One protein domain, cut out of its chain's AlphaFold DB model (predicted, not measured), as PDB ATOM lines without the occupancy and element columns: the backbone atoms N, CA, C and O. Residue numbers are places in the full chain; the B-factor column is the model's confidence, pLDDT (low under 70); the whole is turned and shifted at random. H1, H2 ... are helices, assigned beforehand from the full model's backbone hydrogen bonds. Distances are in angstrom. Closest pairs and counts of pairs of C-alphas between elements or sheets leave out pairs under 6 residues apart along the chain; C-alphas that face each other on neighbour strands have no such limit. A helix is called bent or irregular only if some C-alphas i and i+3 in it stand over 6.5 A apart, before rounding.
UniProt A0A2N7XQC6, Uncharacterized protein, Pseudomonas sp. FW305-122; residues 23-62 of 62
ATOM      1  N   ALA A  23      -7.463  16.709 -16.219       96.94
ATOM      2  CA  ALA A  23      -8.363  17.164 -17.279       96.94
ATOM      3  C   ALA A  23      -9.831  17.150 -16.814       96.94
ATOM      4  O   ALA A  23     -10.530  18.162 -16.869       96.94
ATOM      5  N   HIS A  24     -10.281  16.048 -16.202       98.19
ATOM      6  CA  HIS A  24     -11.622  15.984 -15.617       98.19
ATOM      7  C   HIS A  24     -11.829  16.966 -14.460       98.19
ATOM      8  O   HIS A  24     -12.942  17.454 -14.261       98.19
ATOM      9  N   ALA A  25     -10.796  17.249 -13.661       98.31
ATOM     10  CA  ALA A  25     -10.895  18.267 -12.626       98.31
ATOM     11  C   ALA A  25     -11.090  19.657 -13.244       98.31
ATOM     12  O   ALA A  25     -11.982  20.367 -12.792       98.31
ATOM     13  N   LEU A  26     -10.333  20.020 -14.281       98.06
ATOM     14  CA  LEU A  26     -10.473  21.302 -14.979       98.06
ATOM     15  C   LEU A  26     -11.877  21.471 -15.570       98.06
ATOM     16  O   LEU A  26     -12.521  22.491 -15.319       98.06
ATOM     17  N   TYR A  27     -12.391  20.440 -16.242       98.00
ATOM     18  CA  TYR A  27     -13.741  20.456 -16.807       98.00
ATOM     19  C   TYR A  27     -14.824  20.600 -15.727       98.00
ATOM     20  O   TYR A  27     -15.725  21.427 -15.839       98.00
ATOM     21  N   ARG A  28     -14.715  19.863 -14.608       98.19
ATOM     22  CA  ARG A  28     -15.665  19.991 -13.481       98.19
ATOM     23  C   ARG A  28     -15.662  21.376 -12.839       98.19
ATOM     24  O   ARG A  28     -16.699  21.800 -12.339       98.19
ATOM     25  N   HIS A  29     -14.517  22.055 -12.828       98.19
ATOM     26  CA  HIS A  29     -14.406  23.431 -12.344       98.19
ATOM     27  C   HIS A  29     -14.749  24.469 -13.425       98.19
ATOM     28  O   HIS A  29     -14.597  25.658 -13.167       98.19
ATOM     29  N   GLN A  30     -15.225  24.032 -14.601       96.94
ATOM     30  CA  GLN A  30     -15.602  24.882 -15.736       96.94
ATOM     31  C   GLN A  30     -14.455  25.795 -16.206       96.94
ATOM     32  O   GLN A  30     -14.686  26.906 -16.671       96.94
ATOM     33  N   VAL A  31     -13.209  25.333 -16.046       98.50
ATOM     34  CA  VAL A  31     -12.005  26.049 -16.504       98.50
ATOM     35  C   VAL A  31     -11.761  25.815 -17.996       98.50
ATOM     36  O   VAL A  31     -11.198  26.678 -18.660       98.50
ATOM     37  N   ILE A  32     -12.189  24.656 -18.491       97.94
ATOM     38  CA  ILE A  32     -12.140  24.233 -19.892       97.94
ATOM     39  C   ILE A  32     -13.526  23.735 -20.301       97.94
ATOM     40  O   ILE A  32     -14.313  23.340 -19.426       97.94
ATOM     41  N   ASP A  33     -13.821  23.729 -21.595       98.44
ATOM     42  CA  ASP A  33     -15.071  23.178 -22.111       98.44
ATOM     43  C   ASP A  33     -14.959  21.683 -22.477       98.44
ATOM     44  O   ASP A  33     -14.019  20.982 -22.089       98.44
ATOM     45  N   ALA A  34     -16.006  21.151 -23.112       97.88
ATOM     46  CA  ALA A  34     -16.077  19.739 -23.468       97.88
ATOM     47  C   ALA A  34     -15.182  19.386 -24.665       97.88
ATOM     48  O   ALA A  34     -14.692  18.256 -24.719       97.88
ATOM     49  N   ASP A  35     -14.968  20.331 -25.581       98.38
ATOM     50  CA  ASP A  35     -14.112  20.141 -26.749       98.38
ATOM     51  C   ASP A  35     -12.647  20.144 -26.288       98.38
ATOM     52  O   ASP A  35     -11.919  19.187 -26.553       98.38
ATOM     53  N   ASP A  36     -12.267  21.106 -25.438       98.12
ATOM     54  CA  ASP A  36     -10.959  21.144 -24.772       98.12
ATOM     55  C   ASP A  36     -10.675  19.847 -23.995       98.12
ATOM     56  O   ASP A  36      -9.574  19.293 -24.045       98.12
ATOM     57  N   LEU A  37     -11.666  19.347 -23.242       97.94
ATOM     58  CA  LEU A  37     -11.522  18.091 -22.512       97.94
ATOM     59  C   LEU A  37     -11.261  16.932 -23.479       97.94
ATOM     60  O   LEU A  37     -10.388  16.115 -23.199       97.94
ATOM     61  N   SER A  38     -12.006  16.846 -24.583       98.12
ATOM     62  CA  SER A  38     -11.828  15.795 -25.587       98.12
ATOM     63  C   SER A  38     -10.404  15.800 -26.148       98.12
ATOM     64  O   SER A  38      -9.734  14.766 -26.104       98.12
ATOM     65  N   ASP A  39      -9.912  16.969 -26.560       98.00
ATOM     66  CA  ASP A  39      -8.562  17.144 -27.108       98.00
ATOM     67  C   ASP A  39      -7.480  16.743 -26.092       98.00
ATOM     68  O   ASP A  39      -6.505  16.061 -26.419       98.00
ATOM     69  N   MET A  40      -7.655  17.122 -24.820       97.12
ATOM     70  CA  MET A  40      -6.718  16.756 -23.753       97.12
ATOM     71  C   MET A  40      -6.670  15.246 -23.499       97.12
ATOM     72  O   MET A  40      -5.596  14.716 -23.194       97.12
ATOM     73  N   LEU A  41      -7.812  14.555 -23.577       97.75
ATOM     74  CA  LEU A  41      -7.876  13.104 -23.398       97.75
ATOM     75  C   LEU A  41      -7.209  12.385 -24.578       97.75
ATOM     76  O   LEU A  41      -6.378  11.509 -24.349       97.75
ATOM     77  N   GLU A  42      -7.487  12.816 -25.811       98.06
ATOM     78  CA  GLU A  42      -6.857  12.271 -27.019       98.06
ATOM     79  C   GLU A  42      -5.332  12.443 -26.987       98.06
ATOM     80  O   GLU A  42      -4.582  11.493 -27.229       98.06
ATOM     81  N   LEU A  43      -4.846  13.626 -26.603       96.00
ATOM     82  CA  LEU A  43      -3.412  13.878 -26.485       96.00
ATOM     83  C   LEU A  43      -2.761  13.014 -25.393       96.00
ATOM     84  O   LEU A  43      -1.639  12.534 -25.568       96.00
ATOM     85  N   ALA A  44      -3.449  12.800 -24.267       95.12
ATOM     86  CA  ALA A  44      -2.953  11.947 -23.189       95.12
ATOM     87  C   ALA A  44      -2.874  10.469 -23.606       95.12
ATOM     88  O   ALA A  44      -1.955   9.770 -23.165       95.12
ATOM     89  N   ASP A  45      -3.807   9.997 -24.435       95.12
ATOM     90  CA  ASP A  45      -3.780   8.654 -25.026       95.12
ATOM     91  C   ASP A  45      -2.627   8.515 -26.029       95.12
ATOM     92  O   ASP A  45      -1.841   7.568 -25.942       95.12
ATOM     93  N   ALA A  46      -2.457   9.491 -26.925       93.81
ATOM     94  CA  ALA A  46      -1.366   9.503 -27.899       93.81
ATOM     95  C   ALA A  46       0.014   9.523 -27.218       93.81
ATOM     96  O   ALA A  46       0.916   8.771 -27.593       93.81
ATOM     97  N   ALA A  47       0.172  10.338 -26.171       91.75
ATOM     98  CA  ALA A  47       1.402  10.400 -25.387       91.75
ATOM     99  C   ALA A  47       1.704   9.072 -24.671       91.75
ATOM    100  O   ALA A  47       2.862   8.658 -24.607       91.75
ATOM    101  N   LEU A  48       0.675   8.387 -24.154       92.00
ATOM    102  CA  LEU A  48       0.834   7.062 -23.555       92.00
ATOM    103  C   LEU A  48       1.286   6.033 -24.596       92.00
ATOM    104  O   LEU A  48       2.208   5.271 -24.312       92.00
ATOM    105  N   ALA A  49       0.661   6.016 -25.775       93.19
ATOM    106  CA  ALA A  49       1.017   5.090 -26.847       93.19
ATOM    107  C   ALA A  49       2.483   5.267 -27.261       93.19
ATOM    108  O   ALA A  49       3.250   4.308 -27.217       93.19
ATOM    109  N   TYR A  50       2.900   6.509 -27.519       89.06
ATOM    110  CA  TYR A  50       4.286   6.832 -27.854       89.06
ATOM    111  C   TYR A  50       5.277   6.399 -26.765       89.06
ATOM    112  O   TYR A  50       6.322   5.821 -27.062       89.06
ATOM    113  N   ALA A  51       4.959   6.659 -25.493       87.69
ATOM    114  CA  ALA A  51       5.823   6.281 -24.380       87.69
ATOM    115  C   ALA A  51       5.953   4.755 -24.230       87.69
ATOM    116  O   ALA A  51       7.033   4.266 -23.909       87.69
ATOM    117  N   VAL A  52       4.872   4.003 -24.471       88.50
ATOM    118  CA  VAL A  52       4.892   2.532 -24.451       88.50
ATOM    119  C   VAL A  52       5.703   1.980 -25.620       88.50
ATOM    120  O   VAL A  52       6.546   1.118 -25.395       88.50
ATOM    121  N   GLU A  53       5.493   2.485 -26.835       89.31
ATOM    122  CA  GLU A  53       6.268   2.088 -28.019       89.31
ATOM    123  C   GLU A  53       7.762   2.367 -27.819       89.31
ATOM    124  O   GLU A  53       8.585   1.474 -27.986       89.31
ATOM    125  N   SER A  54       8.104   3.562 -27.329       86.44
ATOM    126  CA  SER A  54       9.493   3.946 -27.054       86.44
ATOM    127  C   SER A  54      10.152   3.061 -25.992       86.44
ATOM    128  O   SER A  54      11.345   2.782 -26.077       86.44
ATOM    129  N   LEU A  55       9.401   2.622 -24.977       84.44
ATOM    130  CA  LEU A  55       9.921   1.716 -23.952       84.44
ATOM    131  C   LEU A  55      10.186   0.315 -24.522       84.44
ATOM    132  O   LEU A  55      11.206  -0.283 -24.198       84.44
ATOM    133  N   LEU A  56       9.297  -0.185 -25.386       84.69
ATOM    134  CA  LEU A  56       9.478  -1.471 -26.063       84.69
ATOM    135  C   LEU A  56      10.669  -1.451 -27.030       84.69
ATOM    136  O   LEU A  56      11.416  -2.425 -27.074       84.69
ATOM    137  N   ASP A  57      10.864  -0.353 -27.764       82.81
ATOM    138  CA  ASP A  57      12.018  -0.178 -28.653       82.81
ATOM    139  C   ASP A  57      13.337  -0.167 -27.858       82.81
ATOM    140  O   ASP A  57      14.296  -0.832 -28.242       82.81
ATOM    141  N   LEU A  58      13.375   0.510 -26.701       77.00
ATOM    142  CA  LEU A  58      14.545   0.513 -25.811       77.00
ATOM    143  C   LEU A  58      14.868  -0.878 -25.239       77.00
ATOM    144  O   LEU A  58      16.043  -1.207 -25.078       77.00
ATOM    145  N   ASP A  59      13.850  -1.689 -24.938       69.81
ATOM    146  CA  ASP A  59      14.016  -3.068 -24.457       69.81
ATOM    147  C   ASP A  59      14.455  -4.042 -25.571       69.81
ATOM    148  O   ASP A  59      14.956  -5.126 -25.273       69.81
ATOM    149  N   ALA A  60      14.273  -3.693 -26.847       71.62
ATOM    150  CA  ALA A  60      14.668  -4.532 -27.982       71.62
ATOM    151  C   ALA A  60      16.150  -4.372 -28.387       71.62
ATOM    152  O   ALA A  60      16.692  -5.254 -29.056       71.62
ATOM    153  N   ASP A  61      16.801  -3.282 -27.970       59.22
ATOM    154  CA  ASP A  61      18.198  -2.942 -28.286       59.22
ATOM    155  C   ASP A  61      19.233  -3.477 -27.256       59.22
ATOM    156  O   ASP A  61      20.417  -3.122 -27.326       59.22
ATOM    157  N   VAL A  62      18.819  -4.334 -26.306       51.44
ATOM    158  CA  VAL A  62      19.658  -4.930 -25.232       51.44
ATOM    159  C   VAL A  62      19.925  -6.427 -25.372       51.44
ATOM    160  O   VAL A  62      19.020  -7.192 -25.770       51.44
TER     161      VAL A  62
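Overview. This is residues 23 to 62 of the 62 residues of an uncharacterized protein of Pseudomonas sp. FW305-122 (UniProt A0A2N7XQC6). Picture a lopsided helical hairpin: one short helix, H1, folds back beside the first part of a long straight helix, H2, which then sticks out alone as a long arm from residue 45 onward. The two helices join at one end through a tight link, and the arm makes the length of the whole. The printed part has 40 residues with two named helices, H1 then H2, and no named strand; its class is all helix. It is extended, with a radius of gyration of the C-alphas of 14.9 A, and its C-alphas span 47 by 15 by 8 A.

Arrangement. Start at H1, residues 23 to 28, and pass through the tight link of 5 residues to H2, residues 34 to 60. The two form a helical hairpin, running opposite ways at a shallow tilt of 18 degrees. They touch, and their closest C-alphas are those of Ala 23 and Leu 37, 6.2 A apart. H2 touches H1 with residues 34 to 41 alone. Look at the backbone O and N atoms of H1 and H2: every O i to N i+4 pair inside them is within hydrogen-bond range.

Along the chain. Find C-alpha 23 at (-8.363, 17.164, -17.279); from there H1 runs 8.7 A to C-alpha 28. Then find C-alpha 34 at (-16.077, 19.739, -23.468), where H2 begins. It runs 39.4 A to C-alpha 60 at (14.668, -4.532, -27.982), and neither helix is bent.

Size, cuts and confidence. The two C-alphas farthest apart are those of Gln 30 and Val 62, 47.1 A. Residues 45 to 62 stand free, of which 45 to 60 belong to H2. The printed part has no cut and ends at Val 62, the chain's last residue. Read the B-factor column for the model's confidence: the mean pLDDT of the printed part is 91.0, and residues 59, 61 and 62 are under 70.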